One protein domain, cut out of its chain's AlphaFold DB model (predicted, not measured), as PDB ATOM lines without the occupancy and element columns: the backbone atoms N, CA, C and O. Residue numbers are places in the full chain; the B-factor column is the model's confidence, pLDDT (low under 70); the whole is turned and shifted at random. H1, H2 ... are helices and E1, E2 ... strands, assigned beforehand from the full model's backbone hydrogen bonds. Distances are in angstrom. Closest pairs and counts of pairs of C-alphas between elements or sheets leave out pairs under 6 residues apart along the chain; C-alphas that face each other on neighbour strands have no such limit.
ATOM      1  N   ARG A 464      27.715  41.240  23.103       85.19
ATOM      2  CA  ARG A 464      27.665  41.549  24.551       85.19
ATOM      3  C   ARG A 464      28.358  40.493  25.430       85.19
ATOM      4  O   ARG A 464      29.156  40.870  26.290       85.19
ATOM      5  N   ASP A 465      28.186  39.199  25.128       86.25
ATOM      6  CA  ASP A 465      28.962  38.097  25.733       86.25
ATOM      7  C   ASP A 465      30.482  38.303  25.590       86.25
ATOM      8  O   ASP A 465      31.227  38.246  26.569       86.25
ATOM      9  N   LYS A 466      30.967  38.572  24.367       90.50
ATOM     10  CA  LYS A 466      32.406  38.729  24.077       90.50
ATOM     11  C   LYS A 466      32.985  39.944  24.797       90.50
ATOM     12  O   LYS A 466      34.071  39.854  25.363       90.50
ATOM     13  N   LYS A 467      32.246  41.057  24.815       91.25
ATOM     14  CA  LYS A 467      32.616  42.279  25.542       91.25
ATOM     15  C   LYS A 467      32.639  42.059  27.057       91.25
ATOM     16  O   LYS A 467      33.539  42.549  27.730       91.25
ATOM     17  N   THR A 468      31.720  41.250  27.581       93.50
ATOM     18  CA  THR A 468      31.677  40.842  28.994       93.50
ATOM     19  C   THR A 468      32.857  39.937  29.358       93.50
ATOM     20  O   THR A 468      33.522  40.177  30.364       93.50
ATOM     21  N   ILE A 469      33.193  38.950  28.520       93.88
ATOM     22  CA  ILE A 469      34.392  38.110  28.691       93.88
ATOM     23  C   ILE A 469      35.669  38.960  28.617       93.88
ATOM     24  O   ILE A 469      36.577  38.758  29.421       93.88
ATOM     25  N   HIS A 470      35.741  39.940  27.711       93.44
ATOM     26  CA  HIS A 470      36.866  40.873  27.633       93.44
ATOM     27  C   HIS A 470      36.989  41.732  28.901       93.44
ATOM     28  O   HIS A 470      38.044  41.705  29.530       93.44
ATOM     29  N   ALA A 471      35.912  42.391  29.345       94.56
ATOM     30  CA  ALA A 471      35.893  43.169  30.588       94.56
ATOM     31  C   ALA A 471      36.338  42.337  31.804       94.56
ATOM     32  O   ALA A 471      37.109  42.803  32.642       94.56
ATOM     33  N   LEU A 472      35.911  41.073  31.885       95.88
ATOM     34  CA  LEU A 472      36.356  40.154  32.932       95.88
ATOM     35  C   LEU A 472      37.843  39.803  32.819       95.88
ATOM     36  O   LEU A 472      38.534  39.797  33.836       95.88
ATOM     37  N   LYS A 473      38.362  39.548  31.612       95.31
ATOM     38  CA  LYS A 473      39.796  39.302  31.396       95.31
ATOM     39  C   LYS A 473      40.651  40.507  31.784       95.31
ATOM     40  O   LYS A 473      41.675  40.320  32.438       95.31
ATOM     41  N   GLU A 474      40.226  41.728  31.472       95.25
ATOM     42  CA  GLU A 474      40.937  42.933  31.915       95.25
ATOM     43  C   GLU A 474      40.837  43.121  33.441       95.25
ATOM     44  O   GLU A 474      41.860  43.348  34.090       95.25
ATOM     45  N   LEU A 475      39.664  42.893  34.058       95.50
ATOM     46  CA  LEU A 475      39.509  42.897  35.522       95.50
ATOM     47  C   LEU A 475      40.460  41.891  36.195       95.50
ATOM     48  O   LEU A 475      41.056  42.205  37.232       95.50
ATOM     49  N   ILE A 476      40.630  40.702  35.604       95.12
ATOM     50  CA  ILE A 476      41.562  39.676  36.084       95.12
ATOM     51  C   ILE A 476      43.006  40.200  36.057       95.12
ATOM     52  O   ILE A 476      43.694  40.103  37.075       95.12
ATOM     53  N   LYS A 477      43.445  40.844  34.966       93.62
ATOM     54  CA  LYS A 477      44.794  41.441  34.863       93.62
ATOM     55  C   LYS A 477      45.068  42.528  35.909       93.62
ATOM     56  O   LYS A 477      46.212  42.670  36.332       93.62
ATOM     57  N   THR A 478      44.055  43.263  36.392       92.19
ATOM     58  CA  THR A 478      44.258  44.320  37.417       92.19
ATOM     59  C   THR A 478      44.785  43.807  38.767       92.19
ATOM     60  O   THR A 478      45.063  44.613  39.673       92.19
ATOM     61  N   TRP A 479      44.851  42.484  38.973       95.06
ATOM     62  CA  TRP A 479      45.247  41.886  40.243       95.06
ATOM     63  C   TRP A 479      45.652  40.413  40.143       95.06
ATOM     64  O   TRP A 479      44.874  39.583  39.680       95.06
ATOM     65  N   ASN A 480      46.797  40.063  40.728       95.06
ATOM     66  CA  ASN A 480      47.098  38.687  41.110       95.06
ATOM     67  C   ASN A 480      46.912  38.543  42.640       95.06
ATOM     68  O   ASN A 480      47.727  39.095  43.387       95.06
ATOM     69  N   PRO A 481      45.812  37.940  43.134       95.81
ATOM     70  CA  PRO A 481      45.534  37.826  44.564       95.81
ATOM     71  C   PRO A 481      46.278  36.654  45.219       95.81
ATOM     72  O   PRO A 481      46.506  35.620  44.601       95.81
ATOM     73  N   SER A 482      46.567  36.777  46.516       96.88
ATOM     74  CA  SER A 482      46.808  35.609  47.375       96.88
ATOM     75  C   SER A 482      45.477  35.074  47.922       96.88
ATOM     76  O   SER A 482      44.526  35.847  48.056       96.88
ATOM     77  N   ASN A 483      45.399  33.801  48.336       97.12
ATOM     78  CA  ASN A 483      44.189  33.249  48.979       97.12
ATOM     79  C   ASN A 483      43.742  34.108  50.181       97.12
ATOM     80  O   ASN A 483      42.571  34.450  50.311       97.12
ATOM     81  N   LYS A 484      44.704  34.567  50.994       97.62
ATOM     82  CA  LYS A 484      44.477  35.476  52.129       97.62
ATOM     83  C   LYS A 484      43.851  36.810  51.704       97.62
ATOM     84  O   LYS A 484      43.085  37.404  52.464       97.62
ATOM     85  N   ASP A 485      44.170  37.302  50.510       97.31
ATOM     86  CA  ASP A 485      43.532  38.491  49.957       97.31
ATOM     87  C   ASP A 485      42.151  38.202  49.351       97.31
ATOM     88  O   ASP A 485      41.253  39.031  49.517       97.31
ATOM     89  N   VAL A 486      41.945  37.042  48.714       97.81
ATOM     90  CA  VAL A 486      40.605  36.586  48.297       97.81
ATOM     91  C   VAL A 486      39.679  36.565  49.507       97.81
ATOM     92  O   VAL A 486      38.670  37.271  49.505       97.81
ATOM     93  N   ASP A 487      40.071  35.882  50.584       97.94
ATOM     94  CA  ASP A 487      39.315  35.831  51.838       97.94
ATOM     95  C   ASP A 487      39.065  37.229  52.417       97.94
ATOM     96  O   ASP A 487      37.959  37.544  52.850       97.94
ATOM     97  N   LYS A 488      40.065  38.114  52.411       97.50
ATOM     98  CA  LYS A 488      39.955  39.489  52.929       97.50
ATOM     99  C   LYS A 488      38.926  40.339  52.180       97.50
ATOM    100  O   LYS A 488      38.231  41.131  52.821       97.50
ATOM    101  N   TYR A 489      38.827  40.225  50.856       98.06
ATOM    102  CA  TYR A 489      37.837  40.979  50.076       98.06
ATOM    103  C   TYR A 489      36.479  40.264  50.021       98.06
ATOM    104  O   TYR A 489      35.456  40.927  50.199       98.06
ATOM    105  N   PHE A 490      36.453  38.932  49.913       98.38
ATOM    106  CA  PHE A 490      35.228  38.133  49.993       98.38
ATOM    107  C   PHE A 490      34.524  38.292  51.348       98.38
ATOM    108  O   PHE A 490      33.328  38.556  51.384       98.38
ATOM    109  N   ASN A 491      35.244  38.251  52.474       98.00
ATOM    110  CA  ASN A 491      34.639  38.459  53.795       98.00
ATOM    111  C   ASN A 491      34.131  39.898  54.000       98.00
ATOM    112  O   ASN A 491      33.166  40.106  54.738       98.00
ATOM    113  N   LYS A 492      34.717  40.903  53.328       97.31
ATOM    114  CA  LYS A 492      34.169  42.273  53.318       97.31
ATOM    115  C   LYS A 492      32.855  42.358  52.533       97.31
ATOM    116  O   LYS A 492      31.931  43.008  53.017       97.31
ATOM    117  N   PHE A 493      32.758  41.690  51.382       97.69
ATOM    118  CA  PHE A 493      31.502  41.506  50.644       97.69
ATOM    119  C   PHE A 493      30.463  40.773  51.505       97.69
ATOM    120  O   PHE A 493      29.374  41.290  51.753       97.69
ATOM    121  N   TRP A 494      30.838  39.617  52.059       97.69
ATOM    122  CA  TRP A 494      29.956  38.748  52.835       97.69
ATOM    123  C   TRP A 494      29.421  39.426  54.098       97.69
ATOM    124  O   TRP A 494      28.255  39.241  54.449       97.69
ATOM    125  N   LYS A 495      30.231  40.268  54.756       96.81
ATOM    126  CA  LYS A 495      29.790  41.108  55.880       96.81
ATOM    127  C   LYS A 495      28.792  42.186  55.446       96.81
ATOM    128  O   LYS A 495      27.901  42.507  56.232       96.81
ATOM    129  N   ASN A 496      28.899  42.731  54.230       94.38
ATOM    130  CA  ASN A 496      28.028  43.822  53.784       94.38
ATOM    131  C   ASN A 496      26.582  43.376  53.498       94.38
ATOM    132  O   ASN A 496      25.679  44.207  53.524       94.38
ATOM    133  N   ARG A 497      26.310  42.067  53.357       94.62
ATOM    134  CA  ARG A 497      24.929  41.540  53.291       94.62
ATOM    135  C   ARG A 497      24.065  41.922  54.504       94.62
ATOM    136  O   ARG A 497      22.849  41.931  54.393       94.62
ATOM    137  N   LYS A 498      24.682  42.288  55.637       92.94
ATOM    138  CA  LYS A 498      23.996  42.802  56.838       92.94
ATOM    139  C   LYS A 498      23.360  44.192  56.662       92.94
ATOM    140  O   LYS A 498      22.724  44.668  57.593       92.94
ATOM    141  N   THR A 499      23.545  44.846  55.512       91.56
ATOM    142  CA  THR A 499      22.841  46.093  55.142       91.56
ATOM    143  C   THR A 499      21.557  45.849  54.343       91.56
ATOM    144  O   THR A 499      20.794  46.784  54.115       91.56
ATOM    145  N   LEU A 500      21.303  44.605  53.922       91.56
ATOM    146  CA  LEU A 500      20.085  44.211  53.220       91.56
ATOM    147  C   LEU A 500      18.940  43.983  54.213       91.56
ATOM    148  O   LEU A 500      19.160  43.449  55.299       91.56
ATOM    149  N   ASN A 501      17.706  44.302  53.813       93.69
ATOM    150  CA  ASN A 501      16.525  43.806  54.529       93.69
ATOM    151  C   ASN A 501      16.303  42.304  54.255       93.69
ATOM    152  O   ASN A 501      16.830  41.769  53.281       93.69
ATOM    153  N   GLU A 502      15.503  41.612  55.075       91.31
ATOM    154  CA  GLU A 502      15.361  40.148  54.967       91.31
ATOM    155  C   GLU A 502      14.883  39.670  53.579       91.31
ATOM    156  O   GLU A 502      15.432  38.705  53.060       91.31
ATOM    157  N   LYS A 503      13.968  40.387  52.903       89.31
ATOM    158  CA  LYS A 503      13.525  40.034  51.533       89.31
ATOM    159  C   LYS A 503      14.649  40.168  50.495       89.31
ATOM    160  O   LYS A 503      14.745  39.373  49.563       89.31
ATOM    161  N   GLN A 504      15.508  41.178  50.639       89.62
ATOM    162  CA  GLN A 504      16.701  41.353  49.803       89.62
ATOM    163  C   GLN A 504      17.771  40.299  50.118       89.62
ATOM    164  O   GLN A 504      18.414  39.785  49.205       89.62
ATOM    165  N   LYS A 505      17.954  39.972  51.399       94.31
ATOM    166  CA  LYS A 505      18.909  38.977  51.892       94.31
ATOM    167  C   LYS A 505      18.535  37.564  51.433       94.31
ATOM    168  O   LYS A 505      19.404  36.853  50.941       94.31
ATOM    169  N   GLU A 506      17.258  37.191  51.502       90.88
ATOM    170  CA  GLU A 506      16.716  35.940  50.952       90.88
ATOM    171  C   GLU A 506      17.031  35.814  49.451       90.88
ATOM    172  O   GLU A 506      17.641  34.835  49.019       90.88
ATOM    173  N   ALA A 507      16.699  36.843  48.661       90.62
ATOM    174  CA  ALA A 507      16.980  36.875  47.225       90.62
ATOM    175  C   ALA A 507      18.487  36.780  46.913       90.62
ATOM    176  O   ALA A 507      18.895  36.026  46.030       90.62
ATOM    177  N   PHE A 508      19.319  37.505  47.665       94.44
ATOM    178  CA  PHE A 508      20.779  37.479  47.559       94.44
ATOM    179  C   PHE A 508      21.348  36.075  47.824       94.44
ATOM    180  O   PHE A 508      22.077  35.541  46.986       94.44
ATOM    181  N   LEU A 509      20.964  35.442  48.938       94.56
ATOM    182  CA  LEU A 509      21.369  34.076  49.290       94.56
ATOM    183  C   LEU A 509      20.915  33.062  48.224       94.56
ATOM    184  O   LEU A 509      21.723  32.266  47.734       94.56
ATOM    185  N   ARG A 510      19.661  33.164  47.763       92.50
ATOM    186  CA  ARG A 510      19.095  32.305  46.708       92.50
ATOM    187  C   ARG A 510      19.840  32.415  45.374       92.50
ATOM    188  O   ARG A 510      20.072  31.391  44.735       92.50
ATOM    189  N   VAL A 511      20.259  33.612  44.957       93.00
ATOM    190  CA  VAL A 511      21.036  33.815  43.714       93.00
ATOM    191  C   VAL A 511      22.461  33.265  43.827       93.00
ATOM    192  O   VAL A 511      22.970  32.653  42.878       93.00
ATOM    193  N   LEU A 512      23.116  33.461  44.974       95.44
ATOM    194  CA  LEU A 512      24.436  32.881  45.238       95.44
ATOM    195  C   LEU A 512      24.365  31.348  45.352       95.44
ATOM    196  O   LEU A 512      25.303  30.661  44.946       95.44
ATOM    197  N   GLY A 513      23.231  30.819  45.811       94.38
ATOM    198  CA  GLY A 513      22.969  29.393  45.992       94.38
ATOM    199  C   GLY A 513      23.551  28.826  47.286       94.38
ATOM    200  O   GLY A 513      23.894  27.644  47.322       94.38
ATOM    201  N   VAL A 514      23.666  29.664  48.320       95.38
ATOM    202  CA  VAL A 514      24.181  29.308  49.650       95.38
ATOM    203  C   VAL A 514      23.354  29.949  50.767       95.38
ATOM    204  O   VAL A 514      22.596  30.883  50.512       95.38
ATOM    205  N   ASP A 515      23.508  29.464  51.996       94.88
ATOM    206  CA  ASP A 515      22.887  30.011  53.206       94.88
ATOM    207  C   ASP A 515      23.752  31.108  53.881       94.88
ATOM    208  O   ASP A 515      24.766  31.558  53.340       94.88
ATOM    209  N   ASP A 516      23.369  31.546  55.087       94.25
ATOM    210  CA  ASP A 516      24.132  32.519  55.887       94.25
ATOM    211  C   ASP A 516      25.528  32.006  56.338       94.25
ATOM    212  O   ASP A 516      26.404  32.826  56.655       94.25
ATOM    213  N   ASN A 517      25.759  30.688  56.325       94.75
ATOM    214  CA  ASN A 517      27.006  30.009  56.700       94.75
ATOM    215  C   ASN A 517      27.924  29.690  55.500       94.75
ATOM    216  O   ASN A 517      29.066  29.286  55.716       94.75
ATOM    217  N   LEU A 518      27.476  29.954  54.262       94.25
ATOM    218  CA  LEU A 518      28.094  29.557  52.979       94.25
ATOM    219  C   LEU A 518      27.906  28.072  52.603       94.25
ATOM    220  O   LEU A 518      28.567  27.587  51.682       94.25
ATOM    221  N   GLU A 519      26.991  27.358  53.256       94.00
ATOM    222  CA  GLU A 519      26.597  25.999  52.881       94.00
ATOM    223  C   GLU A 519      25.602  26.015  51.711       94.00
ATOM    224  O   GLU A 519      24.810  26.943  51.548       94.00
ATOM    225  N   LYS A 520      25.646  24.992  50.850       91.19
ATOM    226  CA  LYS A 520      24.829  24.934  49.629       91.19
ATOM    227  C   LYS A 520      23.369  24.610  49.958       91.19
ATOM    228  O   LYS A 520      23.063  23.503  50.392       91.19
ATOM    229  N   ILE A 521      22.461  25.538  49.659       88.75
ATOM    230  CA  ILE A 521      21.017  25.343  49.854       88.75
ATOM    231  C   ILE A 521      20.386  24.467  48.764       88.75
ATOM    232  O   ILE A 521      20.804  24.476  47.602       88.75
ATOM    233  N   ASN A 522      19.303  23.776  49.131       79.38
ATOM    234  CA  ASN A 522      18.326  23.283  48.163       79.38
ATOM    235  C   ASN A 522      17.608  24.472  47.506       79.38
ATOM    236  O   ASN A 522      17.369  25.496  48.147       79.38
ATOM    237  N   ARG A 523      17.284  24.352  46.216       79.19
ATOM    238  CA  ARG A 523      16.702  25.433  45.405       79.19
ATOM    239  C   ARG A 523      15.529  24.927  44.578       79.19
ATOM    240  O   ARG A 523      15.426  23.732  44.309       79.19
ATOM    241  N   ASN A 524      14.662  25.850  44.177       76.94
ATOM    242  CA  ASN A 524      13.469  25.559  43.386       76.94
ATOM    243  C   ASN A 524      13.844  24.931  42.031       76.94
ATOM    244  O   ASN A 524      14.883  25.249  41.461       76.94
ATOM    245  N   LEU A 525      12.968  24.099  41.463       72.56
ATOM    246  CA  LEU A 525      13.208  23.466  40.154       72.56
ATOM    247  C   LEU A 525      13.329  24.478  38.994       72.56
ATOM    248  O   LEU A 525      13.887  24.156  37.952       72.56
ATOM    249  N   THR A 526      12.833  25.704  39.184       72.19
ATOM    250  CA  THR A 526      12.919  26.828  38.236       72.19
ATOM    251  C   THR A 526      14.215  27.643  38.344       72.19
ATOM    252  O   THR A 526      14.420  28.571  37.563       72.19
ATOM    253  N   ASP A 527      15.095  27.346  39.305       79.38
ATOM    254  CA  ASP A 527      16.288  28.147  39.586       79.38
ATOM    255  C   ASP A 527      17.523  27.669  38.812       79.38
ATOM    256  O   ASP A 527      18.101  26.621  39.109       79.38
ATOM    257  N   PHE A 528      18.038  28.498  37.899       78.88
ATOM    258  CA  PHE A 528      19.352  28.241  37.310       78.88
ATOM    259  C   PHE A 528      20.467  28.405  38.366       78.88
ATOM    260  O   PHE A 528      20.381  29.260  39.259       78.88
ATOM    261  N   GLY A 529      21.517  27.575  38.246       82.94
ATOM    262  CA  GLY A 529      22.568  27.285  39.248       82.94
ATOM    263  C   GLY A 529      23.153  28.474  40.025       82.94
ATOM    264  O   GLY A 529      23.054  29.618  39.605       82.94
ATOM    265  N   GLY A 530      23.686  28.236  41.224       90.06
ATOM    266  CA  GLY A 530      24.098  29.311  42.141       90.06
ATOM    267  C   GLY A 530      25.442  29.914  41.746       90.06
ATOM    268  O   GLY A 530      26.336  29.172  41.335       90.06
ATOM    269  N   LEU A 531      25.610  31.231  41.907       92.69
ATOM    270  CA  LEU A 531      26.858  31.921  41.546       92.69
ATOM    271  C   LEU A 531      28.075  31.452  42.368       92.69
ATOM    272  O   LEU A 531      29.191  31.522  41.869       92.69
ATOM    273  N   LEU A 532      27.869  30.941  43.590       94.62
ATOM    274  CA  LEU A 532      28.913  30.318  44.421       94.62
ATOM    275  C   LEU A 532      28.905  28.779  44.369       94.62
ATOM    276  O   LEU A 532      29.719  28.141  45.029       94.62
ATOM    277  N   SER A 533      27.989  28.164  43.610       87.62
ATOM    278  CA  SER A 533      27.772  26.704  43.623       87.62
ATOM    279  C   SER A 533      28.601  25.917  42.600       87.62
ATOM    280  O   SER A 533      28.576  24.685  42.608       87.62
ATOM    281  N   SER A 534      29.318  26.617  41.720       86.31
ATOM    282  CA  SER A 534      30.241  26.063  40.728       86.31
ATOM    283  C   SER A 534      31.412  27.022  40.521       86.31
ATOM    284  O   SER A 534      31.305  28.212  40.820       86.31
ATOM    285  N   LYS A 535      32.508  26.531  39.933       91.94
ATOM    286  CA  LYS A 535      33.531  27.409  39.353       91.94
ATOM    287  C   LYS A 535      32.941  28.268  38.226       91.94
ATOM    288  O   LYS A 535      31.888  27.939  37.667       91.94
ATOM    289  N   ILE A 536      33.619  29.368  37.909       93.06
ATOM    290  CA  ILE A 536      33.210  30.340  36.891       93.06
ATOM    291  C   ILE A 536      34.207  30.290  35.729       93.06
ATOM    292  O   ILE A 536      35.413  30.389  35.938       93.06
ATOM    293  N   ILE A 537      33.693  30.129  34.508       92.00
ATOM    294  CA  ILE A 537      34.484  29.987  33.278       92.00
ATOM    295  C   ILE A 537      34.406  31.294  32.481       92.00
ATOM    296  O   ILE A 537      33.315  31.794  32.205       92.00
ATOM    297  N   ILE A 538      35.561  31.856  32.127       91.62
ATOM    298  CA  ILE A 538      35.727  33.176  31.502       91.62
ATOM    299  C   ILE A 538      36.577  32.989  30.238       91.62
ATOM    300  O   ILE A 538      37.771  33.293  30.186       91.62
ATOM    301  N   GLY A 539      35.946  32.408  29.215       88.38
ATOM    302  CA  GLY A 539      36.641  31.867  28.047       88.38
ATOM    303  C   GLY A 539      37.445  30.621  28.425       88.38
ATOM    304  O   GLY A 539      36.875  29.604  28.797       88.38
ATOM    305  N   ASP A 540      38.765  30.728  28.337       89.88
ATOM    306  CA  ASP A 540      39.783  29.734  28.699       89.88
ATOM    307  C   ASP A 540      40.206  29.780  30.180       89.88
ATOM    308  O   ASP A 540      40.884  28.870  30.650       89.88
ATOM    309  N   ILE A 541      39.807  30.814  30.933       92.25
ATOM    310  CA  ILE A 541      40.170  30.967  32.349       92.25
ATOM    311  C   ILE A 541      39.082  30.360  33.241       92.25
ATOM    312  O   ILE A 541      37.923  30.769  33.178       92.25
ATOM    313  N   GLU A 542      39.462  29.435  34.119       95.31
ATOM    314  CA  GLU A 542      38.606  28.894  35.179       95.31
ATOM    315  C   GLU A 542      38.960  29.560  36.522       95.31
ATOM    316  O   GLU A 542      40.128  29.593  36.908       95.31
ATOM    317  N   ILE A 543      37.968  30.109  37.229       95.75
ATOM    318  CA  ILE A 543      38.149  30.875  38.474       95.75
ATOM    319  C   ILE A 543      37.225  30.365  39.591       95.75
ATOM    320  O   ILE A 543      36.080  29.965  39.355       95.75
ATOM    321  N   ASP A 544      37.722  30.410  40.829       96.12
ATOM    322  CA  ASP A 544      36.927  30.158  42.034       96.12
ATOM    323  C   ASP A 544      35.878  31.274  42.247       96.12
ATOM    324  O   ASP A 544      36.191  32.461  42.102       96.12
ATOM    325  N   PRO A 545      34.623  30.954  42.607       96.06
ATOM    326  CA  PRO A 545      33.577  31.966  42.691       96.06
ATOM    327  C   PRO A 545      33.753  32.958  43.860       96.06
ATOM    328  O   PRO A 545      33.245  34.080  43.776       96.06
ATOM    329  N   LYS A 546      34.503  32.620  44.921       97.56
ATOM    330  CA  LYS A 546      34.895  33.596  45.954       97.56
ATOM    331  C   LYS A 546      35.956  34.550  45.421       97.56
ATOM    332  O   LYS A 546      35.863  35.747  45.693       97.56
ATOM    333  N   GLU A 547      36.920  34.062  44.637       97.69
ATOM    334  CA  GLU A 547      37.909  34.909  43.953       97.69
ATOM    335  C   GLU A 547      37.231  35.873  42.973       97.69
ATOM    336  O   GLU A 547      37.505  37.075  43.006       97.69
ATOM    337  N   PHE A 548      36.293  35.379  42.160       97.50
ATOM    338  CA  PHE A 548      35.480  36.197  41.258       97.50
ATOM    339  C   PHE A 548      34.821  37.366  42.006       97.50
ATOM    340  O   PHE A 548      35.062  38.530  41.684       97.50
ATOM    341  N   ILE A 549      34.068  37.082  43.071       97.81
ATOM    342  CA  ILE A 549      33.413  38.113  43.888       97.81
ATOM    343  C   ILE A 549      34.431  39.029  44.593       97.81
ATOM    344  O   ILE A 549      34.227  40.245  44.658       97.81
ATOM    345  N   ALA A 550      35.558  38.496  45.075       98.06
ATOM    346  CA  ALA A 550      36.627  39.282  45.693       98.06
ATOM    347  C   ALA A 550      37.267  40.283  44.713       98.06
ATOM    348  O   ALA A 550      37.603  41.398  45.125       98.06
ATOM    349  N   ARG A 551      37.395  39.933  43.424       97.88
ATOM    350  CA  ARG A 551      37.881  40.836  42.362       97.88
ATOM    351  C   ARG A 551      36.944  42.030  42.171       97.88
ATOM    352  O   ARG A 551      37.416  43.168  42.227       97.88
ATOM    353  N   PHE A 552      35.634  41.796  42.056       97.38
ATOM    354  CA  PHE A 552      34.629  42.870  42.005       97.38
ATOM    355  C   PHE A 552      34.638  43.731  43.274       97.38
ATOM    356  O   PHE A 552      34.656  44.960  43.189       97.38
ATOM    357  N   TRP A 553      34.701  43.116  44.460       97.69
ATOM    358  CA  TRP A 553      34.707  43.873  45.716       97.69
ATOM    359  C   TRP A 553      35.972  44.718  45.898       97.69
ATOM    360  O   TRP A 553      35.900  45.838  46.405       97.69
ATOM    361  N   ARG A 554      37.135  44.225  45.456       96.81
ATOM    362  CA  ARG A 554      38.372  45.016  45.411       96.81
ATOM    363  C   ARG A 554      38.268  46.177  44.431       96.81
ATOM    364  O   ARG A 554      38.767  47.245  44.765       96.81
ATOM    365  N   PHE A 555      37.671  45.974  43.256       95.19
ATOM    366  CA  PHE A 555      37.476  47.037  42.268       95.19
ATOM    367  C   PHE A 555      36.635  48.174  42.861       95.19
ATOM    368  O   PHE A 555      37.100  49.309  42.910       95.19
ATOM    369  N   ALA A 556      35.475  47.851  43.448       92.50
ATOM    370  CA  ALA A 556      34.638  48.827  44.147       92.50
ATOM    371  C   ALA A 556      35.396  49.561  45.271       92.50
ATOM    372  O   ALA A 556      35.368  50.780  45.328       92.50
ATOM    373  N   VAL A 557      36.134  48.837  46.123       92.44
ATOM    374  CA  VAL A 557      36.922  49.402  47.245       92.44
ATOM    375  C   VAL A 557      38.164  50.200  46.792       92.44
ATOM    376  O   VAL A 557      38.828  50.815  47.626       92.44
ATOM    377  N   LYS A 558      38.501  50.199  45.497       89.56
ATOM    378  CA  LYS A 558      39.592  50.993  44.904       89.56
ATOM    379  C   LYS A 558      39.118  52.163  44.032       89.56
ATOM    380  O   LYS A 558      39.967  52.867  43.498       89.56
ATOM    381  N   SER A 559      37.812  52.348  43.872       82.44
ATOM    382  CA  SER A 559      37.221  53.422  43.072       82.44
ATOM    383  C   SER A 559      36.682  54.530  43.971       82.44
ATOM    384  O   SER A 559      36.151  54.255  45.050       82.44
ATOM    385  N   ASP A 560      36.745  55.773  43.504       69.19
ATOM    386  CA  ASP A 560      36.179  56.933  44.201       69.19
ATOM    387  C   ASP A 560      34.651  56.803  44.395       69.19
ATOM    388  O   ASP A 560      34.096  57.289  45.378       69.19
ATOM    389  N   GLU A 561      33.968  56.018  43.552       68.19
ATOM    390  CA  GLU A 561      32.545  55.666  43.686       68.19
ATOM    391  C   GLU A 561      32.265  54.533  44.708       68.19
ATOM    392  O   GLU A 561      31.255  53.828  44.604       68.19
ATOM    393  N   THR A 562      33.147  54.314  45.694       77.25
ATOM    394  CA  THR A 562      33.189  53.103  46.547       77.25
ATOM    395  C   THR A 562      31.819  52.612  47.056       77.25
ATOM    396  O   THR A 562      31.500  51.433  46.880       77.25
ATOM    397  N   GLU A 563      30.988  53.456  47.684       76.75
ATOM    398  CA  GLU A 563      29.688  53.007  48.233       76.75
ATOM    399  C   GLU A 563      28.621  52.769  47.154       76.75
ATOM    400  O   GLU A 563      27.796  51.854  47.283       76.75
ATOM    401  N   ASN A 564      28.669  53.519  46.050       71.69
ATOM    402  CA  ASN A 564      27.793  53.285  44.904       71.69
ATOM    403  C   ASN A 564      28.096  51.919  44.285       71.69
ATOM    404  O   ASN A 564      27.185  51.100  44.165       71.69
ATOM    405  N   LEU A 565      29.368  51.619  44.007       80.94
ATOM    406  CA  LEU A 565      29.779  50.344  43.415       80.94
ATOM    407  C   LEU A 565      29.565  49.145  44.342       80.94
ATOM    408  O   LEU A 565      29.094  48.105  43.882       80.94
ATOM    409  N   LYS A 566      29.816  49.278  45.653       88.31
ATOM    410  CA  LYS A 566      29.409  48.255  46.635       88.31
ATOM    411  C   LYS A 566      27.912  47.969  46.539       88.31
ATOM    412  O   LYS A 566      27.521  46.804  46.504       88.31
ATOM    413  N   THR A 567      27.078  49.009  46.459       82.69
ATOM    414  CA  THR A 567      25.627  48.833  46.324       82.69
ATOM    415  C   THR A 567      25.261  48.185  44.987       82.69
ATOM    416  O   THR A 567      24.426  47.286  44.969       82.69
ATOM    417  N   SER A 568      25.901  48.575  43.880       81.62
ATOM    418  CA  SER A 568      25.692  47.964  42.560       81.62
ATOM    419  C   SER A 568      26.052  46.476  42.534       81.62
ATOM    420  O   SER A 568      25.316  45.694  41.933       81.62
ATOM    421  N   ILE A 569      27.107  46.047  43.237       91.69
ATOM    422  CA  ILE A 569      27.440  44.621  43.408       91.69
ATOM    423  C   ILE A 569      26.312  43.884  44.145       91.69
ATOM    424  O   ILE A 569      25.809  42.878  43.650       91.69
ATOM    425  N   MET A 570      25.874  44.392  45.302       91.88
ATOM    426  CA  MET A 570      24.807  43.743  46.079       91.88
ATOM    427  C   MET A 570      23.489  43.683  45.289       91.88
ATOM    428  O   MET A 570      22.827  42.646  45.256       91.88
ATOM    429  N   MET A 571      23.128  44.778  44.615       86.56
ATOM    430  CA  MET A 571      21.878  44.880  43.866       86.56
ATOM    431  C   MET A 571      21.885  44.062  42.576       86.56
ATOM    432  O   MET A 571      20.890  43.401  42.317       86.56
ATOM    433  N   SER A 572      22.959  44.041  41.780       86.12
ATOM    434  CA  SER A 572      23.024  43.211  40.557       86.12
ATOM    435  C   SER A 572      22.888  41.712  40.857       86.12
ATOM    436  O   SER A 572      22.207  40.996  40.122       86.12
ATOM    437  N   ILE A 573      23.421  41.251  41.994       91.81
ATOM    438  CA  ILE A 573      23.170  39.896  42.500       91.81
ATOM    439  C   ILE A 573      21.677  39.721  42.827       91.81
ATOM    440  O   ILE A 573      21.052  38.811  42.300       91.81
ATOM    441  N   ILE A 574      21.056  40.609  43.609       88.44
ATOM    442  CA  ILE A 574      19.612  40.521  43.930       88.44
ATOM    443  C   ILE A 574      18.729  40.563  42.665       88.44
ATOM    444  O   ILE A 574      17.755  39.821  42.561       88.44
ATOM    445  N   ASN A 575      19.082  41.389  41.679       82.81
ATOM    446  CA  ASN A 575      18.347  41.589  40.422       82.81
ATOM    447  C   ASN A 575      18.453  40.412  39.441       82.81
ATOM    448  O   ASN A 575      17.713  40.357  38.459       82.81
ATOM    449  N   SER A 576      19.328  39.448  39.730       85.69
ATOM    450  CA  SER A 576      19.367  38.161  39.040       85.69
ATOM    451  C   SER A 576      18.207  37.232  39.439       85.69
ATOM    452  O   SER A 576      18.044  36.179  38.824       85.69
ATOM    453  N   LEU A 577      17.399  37.601  40.441       84.50
ATOM    454  CA  LEU A 577      16.083  37.020  40.708       84.50
ATOM    455  C   LEU A 577      15.018  37.817  39.929       84.50
ATOM    456  O   LEU A 577      14.791  38.996  40.204       84.50
ATOM    457  N   GLN A 578      14.374  37.171  38.961       73.88
ATOM    458  CA  GLN A 578      13.325  37.731  38.100       73.88
ATOM    459  C   GLN A 578      11.972  37.040  38.355       73.88
ATOM    460  O   GLN A 578      11.902  36.057  39.092       73.88
ATOM    461  N   GLY A 579      10.903  37.552  37.739       59.41
ATOM    462  CA  GLY A 579       9.535  37.039  37.866       59.41
ATOM    463  C   GLY A 579       8.690  37.762  38.922       59.41
ATOM    464  O   GLY A 579       9.205  38.413  39.836       59.41
ATOM    465  N   GLU A 580       7.370  37.654  38.784       52.28
ATOM    466  CA  GLU A 580       6.404  38.298  39.676       52.28
ATOM    467  C   GLU A 580       5.922  37.394  40.814       52.28
ATOM    468  O   GLU A 580       5.876  36.168  40.696       52.28
ATOM    469  N   ARG A 581       5.502  38.038  41.915       57.19
ATOM    470  CA  ARG A 581       4.860  37.424  43.090       57.19
ATOM    471  C   ARG A 581       5.618  36.174  43.568       57.19
ATOM    472  O   ARG A 581       6.726  36.317  44.090       57.19
ATOM    473  N   GLU A 582       5.029  34.993  43.400       49.78
ATOM    474  CA  GLU A 582       5.550  33.697  43.854       49.78
ATOM    475  C   GLU A 582       6.375  32.972  42.773       49.78
ATOM    476  O   GLU A 582       7.311  32.240  43.097       49.78
ATOM    477  N   ASN A 583       6.119  33.248  41.488       57.66
ATOM    478  CA  ASN A 583       6.761  32.605  40.332       57.66
ATOM    479  C   ASN A 583       8.152  33.186  40.017       57.66
ATOM    480  O   ASN A 583       8.537  33.370  38.860       57.66
ATOM    481  N   LYS A 584       8.928  33.485  41.062       73.50
ATOM    482  CA  LYS A 584      10.287  34.007  40.924       73.50
ATOM    483  C   LYS A 584      11.271  32.904  40.569       73.50
ATOM    484  O   LYS A 584      11.268  31.841  41.196       73.50
ATOM    485  N   TYR A 585      12.163  33.199  39.634       79.38
ATOM    486  CA  TYR A 585      13.242  32.327  39.175       79.38
ATOM    487  C   TYR A 585      14.568  33.099  39.144       79.38
ATOM    488  O   TYR A 585      14.602  34.316  38.948       79.38
ATOM    489  N   VAL A 586      15.682  32.401  39.332       82.50
ATOM    490  CA  VAL A 586      17.026  32.982  39.197       82.50
ATOM    491  C   VAL A 586      17.578  32.747  37.790       82.50
ATOM    492  O   VAL A 586      17.612  31.606  37.337       82.50
ATOM    493  N   VAL A 587      18.068  33.801  37.127       82.69
ATOM    494  CA  VAL A 587      18.627  33.747  35.756       82.69
ATOM    495  C   VAL A 587      19.879  32.865  35.641       82.69
ATOM    496  O   VAL A 587      20.570  32.590  36.627       82.69
ATOM    497  N   CYS A 588      20.223  32.446  34.420       84.81
ATOM    498  CA  CYS A 588      21.427  31.657  34.135       84.81
ATOM    499  C   CYS A 588      22.729  32.356  34.591       84.81
ATOM    500  O   CYS A 588      22.794  33.582  34.692       84.81
ATOM    501  N   ASN A 589      23.791  31.586  34.874       87.50
ATOM    502  CA  ASN A 589      25.066  32.152  35.349       87.50
ATOM    503  C   ASN A 589      25.682  33.207  34.406       87.50
ATOM    504  O   ASN A 589      26.099  34.237  34.934       87.50
ATOM    505  N   PRO A 590      25.670  33.052  33.064       88.50
ATOM    506  CA  PRO A 590      26.056  34.131  32.149       88.50
ATOM    507  C   PRO A 590      25.270  35.430  32.382       88.50
ATOM    508  O   PRO A 590      25.869  36.498  32.460       88.50
ATOM    509  N   GLY A 591      23.954  35.342  32.610       86.88
ATOM    510  CA  GLY A 591      23.106  36.488  32.955       86.88
ATOM    511  C   GLY A 591      23.498  37.164  34.271       86.88
ATOM    512  O   GLY A 591      23.639  38.385  34.299       86.88
ATOM    513  N   LYS A 592      23.751  36.387  35.336       89.25
ATOM    514  CA  LYS A 592      24.240  36.925  36.625       89.25
ATOM    515  C   LYS A 592      25.556  37.684  36.451       89.25
ATOM    516  O   LYS A 592      25.717  38.806  36.924       89.25
ATOM    517  N   ILE A 593      26.499  37.041  35.761       93.06
ATOM    518  CA  ILE A 593      27.848  37.547  35.508       93.06
ATOM    519  C   ILE A 593      27.774  38.838  34.690       93.06
ATOM    520  O   ILE A 593      28.398  39.826  35.065       93.06
ATOM    521  N   GLN A 594      26.968  38.867  33.630       90.12
ATOM    522  CA  GLN A 594      26.808  40.047  32.788       90.12
ATOM    523  C   GLN A 594      26.123  41.209  33.521       90.12
ATOM    524  O   GLN A 594      26.573  42.343  33.382       90.12
ATOM    525  N   GLN A 595      25.085  40.961  34.333       87.94
ATOM    526  CA  GLN A 595      24.474  42.016  35.157       87.94
ATOM    527  C   GLN A 595      25.498  42.644  36.116       87.94
ATOM    528  O   GLN A 595      25.553  43.866  36.234       87.94
ATOM    529  N   LEU A 596      26.339  41.827  36.758       91.00
ATOM    530  CA  LEU A 596      27.408  42.295  37.646       91.00
ATOM    531  C   LEU A 596      28.514  43.054  36.883       91.00
ATOM    532  O   LEU A 596      28.983  44.091  37.346       91.00
ATOM    533  N   VAL A 597      28.908  42.572  35.700       92.25
ATOM    534  CA  VAL A 597      29.900  43.219  34.822       92.25
ATOM    535  C   VAL A 597      29.411  44.585  34.338       92.25
ATOM    536  O   VAL A 597      30.134  45.569  34.478       92.25
ATOM    537  N   VAL A 598      28.175  44.681  33.845       86.38
ATOM    538  CA  VAL A 598      27.589  45.948  33.384       86.38
ATOM    539  C   VAL A 598      27.403  46.927  34.548       86.38
ATOM    540  O   VAL A 598      27.792  48.085  34.436       86.38
ATOM    541  N   ALA A 599      26.901  46.473  35.701       82.62
ATOM    542  CA  ALA A 599      26.637  47.343  36.851       82.62
ATOM    543  C   ALA A 599      27.896  47.874  37.575       82.62
ATOM    544  O   ALA A 599      27.768  48.753  38.430       82.62
ATOM    545  N   VAL A 600      29.090  47.333  37.284       86.00
ATOM    546  CA  VAL A 600      30.331  47.651  38.022       86.00
ATOM    547  C   VAL A 600      31.501  48.061  37.121       86.00
ATOM    548  O   VAL A 600      32.300  48.895  37.537       86.00
ATOM    549  N   LEU A 601      31.624  47.506  35.909       89.50
ATOM    550  CA  LEU A 601      32.780  47.722  35.024       89.50
ATOM    551  C   LEU A 601      32.469  48.628  33.822       89.50
ATOM    552  O   LEU A 601      33.375  49.316  33.348       89.50
ATOM    553  N   GLN A 602      31.218  48.666  33.345       85.12
ATOM    554  CA  GLN A 602      30.838  49.522  32.214       85.12
ATOM    555  C   GLN A 602      31.121  50.994  32.532       85.12
ATOM    556  O   GLN A 602      30.791  51.490  33.616       85.12
ATOM    557  N   GLY A 603      31.773  51.680  31.590       75.44
ATOM    558  CA  GLY A 603      32.181  53.080  31.735       75.44
ATOM    559  C   GLY A 603      33.370  53.323  32.677       75.44
ATOM    560  O   GLY A 603      33.768  54.470  32.838       75.44
ATOM    561  N   ARG A 604      33.920  52.283  33.325       82.00
ATOM    562  CA  ARG A 604      34.878  52.415  34.447       82.00
ATOM    563  C   ARG A 604      36.153  51.600  34.292       82.00
ATOM    564  O   ARG A 604      37.186  51.974  34.838       82.00
ATOM    565  N   LEU A 605      36.082  50.468  33.598       85.69
ATOM    566  CA  LEU A 605      37.248  49.660  33.266       85.69
ATOM    567  C   LEU A 605      37.752  50.045  31.872       85.69
ATOM    568  O   LEU A 605      36.958  50.172  30.941       85.69
ATOM    569  N   VAL A 606      39.065  50.216  31.740       87.06
ATOM    570  CA  VAL A 606      39.747  50.423  30.456       87.06
ATOM    571  C   VAL A 606      40.444  49.144  30.000       87.06
ATOM    572  O   VAL A 606      40.818  48.308  30.827       87.06
ATOM    573  N   ASP A 607      40.609  48.994  28.689       87.31
ATOM    574  CA  ASP A 607      41.405  47.929  28.087       87.31
ATOM    575  C   ASP A 607      42.919  48.210  28.182       87.31
ATOM    576  O   ASP A 607      43.366  49.232  28.710       87.31
ATOM    577  N   SER A 608      43.738  47.305  27.639       84.00
ATOM    578  CA  SER A 608      45.198  47.465  27.590       84.00
ATOM    579  C   SER A 608      45.691  48.632  26.720       84.00
ATOM    580  O   SER A 608      46.883  48.927  26.746       84.00
ATOM    581  N   ASN A 609      44.805  49.275  25.956       84.69
ATOM    582  CA  ASN A 609      45.086  50.438  25.112       84.69
ATOM    583  C   ASN A 609      44.585  51.748  25.753       84.69
ATOM    584  O   ASN A 609      44.810  52.826  25.204       84.69
ATOM    585  N   GLY A 610      43.898  51.671  26.899       83.88
ATOM    586  CA  GLY A 610      43.272  52.804  27.576       83.88
ATOM    587  C   GLY A 610      41.861  53.160  27.085       83.88
ATOM    588  O   GLY A 610      41.295  54.125  27.601       83.88
ATOM    589  N   LYS A 611      41.255  52.416  26.143       82.88
ATOM    590  CA  LYS A 611      39.853  52.653  25.739       82.88
ATOM    591  C   LYS A 611      38.910  52.094  26.806       82.88
ATOM    592  O   LYS A 611      39.090  50.980  27.294       82.88
ATOM    593  N   ILE A 612      37.885  52.867  27.161       82.56
ATOM    594  CA  ILE A 612      36.819  52.442  28.079       82.56
ATOM    595  C   ILE A 612      36.067  51.242  27.488       82.56
ATOM    596  O   ILE A 612      35.643  51.272  26.331       82.56
ATOM    597  N   ILE A 613      35.867  50.197  28.294       83.38
ATOM    598  CA  ILE A 613      35.159  48.984  27.883       83.38
ATOM    599  C   ILE A 613      33.645  49.203  28.020       83.38
ATOM    600  O   ILE A 613      33.060  49.133  29.103       83.38
ATOM    601  N   ASP A 614      33.017  49.470  26.881       83.69
ATOM    602  CA  ASP A 614      31.574  49.625  26.701       83.69
ATOM    603  C   ASP A 614      30.953  48.279  26.290       83.69
ATOM    604  O   ASP A 614      31.125  47.830  25.153       83.69
ATOM    605  N   ILE A 615      30.266  47.608  27.223       84.31
ATOM    606  CA  ILE A 615      29.706  46.258  27.036       84.31
ATOM    607  C   ILE A 615      28.420  46.289  26.199       84.31
ATOM    608  O   ILE A 615      28.218  45.423  25.343       84.31
ATOM    609  N   ASP A 616      27.584  47.300  26.409       78.94
ATOM    610  CA  ASP A 616      26.274  47.449  25.765       78.94
ATOM    611  C   ASP A 616      26.367  48.060  24.355       78.94
ATOM    612  O   ASP A 616      25.442  47.926  23.541       78.94
ATOM    613  N   GLY A 617      27.508  48.679  24.039       70.94
ATOM    614  CA  GLY A 617      27.722  49.396  22.788       70.94
ATOM    615  C   GLY A 617      27.062  50.772  22.801       70.94
ATOM    616  O   GLY A 617      26.618  51.216  21.749       70.94
ATOM    617  N   ILE A 618      26.913  51.414  23.963       66.38
ATOM    618  CA  ILE A 618      26.319  52.755  24.083       66.38
ATOM    619  C   ILE A 618      27.267  53.796  23.481       66.38
ATOM    620  O   ILE A 618      26.856  54.569  22.621       66.38
ATOM    621  N   THR A 619      28.543  53.782  23.868       66.19
ATOM    622  CA  THR A 619      29.572  54.672  23.317       66.19
ATOM    623  C   THR A 619      29.819  54.361  21.846       66.19
ATOM    624  O   THR A 619      29.842  55.281  21.038       66.19
TER     625      THR A 619
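What this domain is: This is residues 464 to 619 of the 731 residues of an uncharacterized protein of viral metagenome (UniProt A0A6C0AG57). Three helices, H4, H5 and H6, form an up-and-down bundle, each running against the one before it, their centres set in a triangle. H2 crosses H4, H1 crosses H6, H3 packs on the last turns of H5, and the small hairpin E1 E2 sits beside H1. The 156 printed residues hold, along the chain, H1 H2 H3 E1 E2 H4 H5 H6; the sheet E1 - E2 is antiparallel and the class is mostly helix. The whole is compact, with a radius of gyration of the C-alphas of 15.1 A and spans of 46 by 34 by 30 A.

Where its parts are: E1 is residues 536 to 538 and E2 residues 541 to 543. The helices are H1, residues 464 to 477, 20.0 A, from C-alpha 464 at (27.665, 41.549, 24.551); H2, 483 to 499, 25.7 A; H3, 502 to 512, 15.2 A; H4, 545 to 557, 18.3 A; H5, 562 to 575, 19.8 A; and H6, 589 to 601, 17.4 A, ending with C-alpha 601 at (32.780, 47.722, 35.024).

How they stand to each other: In the hairpin E1 E2, N 536 and O 543 are within hydrogen-bond range at 2.9 A. The closest C-alphas of H1 and E1, Ile 469 and Ile 538, are 5.8 A apart. H1 touches H6 at a steep tilt of 63 degrees, closest C-alphas Thr 468 and Gln 594, 6.2 A. H6 touches the hub H5 at a shallow tilt of 21 degrees, opposite ways, closest C-alphas Ser 572 and Leu 596, 5.3 A. H5 touches H4 with residues 552 to 557 of H4 alone, closest C-alphas Ala 556 and Thr 562, 5.1 A. H5 touches H3 with residues 570 to 574 alone, closest C-alphas Phe 508 and Ile 574, 4.9 A. H4 touches H2, closest C-alphas Phe 490 and Ala 550, 4.7 A. Every O i to N i+4 pair is within hydrogen-bond range in H1, H3, H4, H5 and H6, and 9 of 13 are in H2.

The domain as a whole: The C-alphas farthest apart, Glu 582 and Asn 609, are 46.8 A apart. The printed part has no cut; the links H3 to E1 and H5 to H6 are long. pLDDT is under 70 at residues 560 to 561, 579 to 583 and 618 to 619.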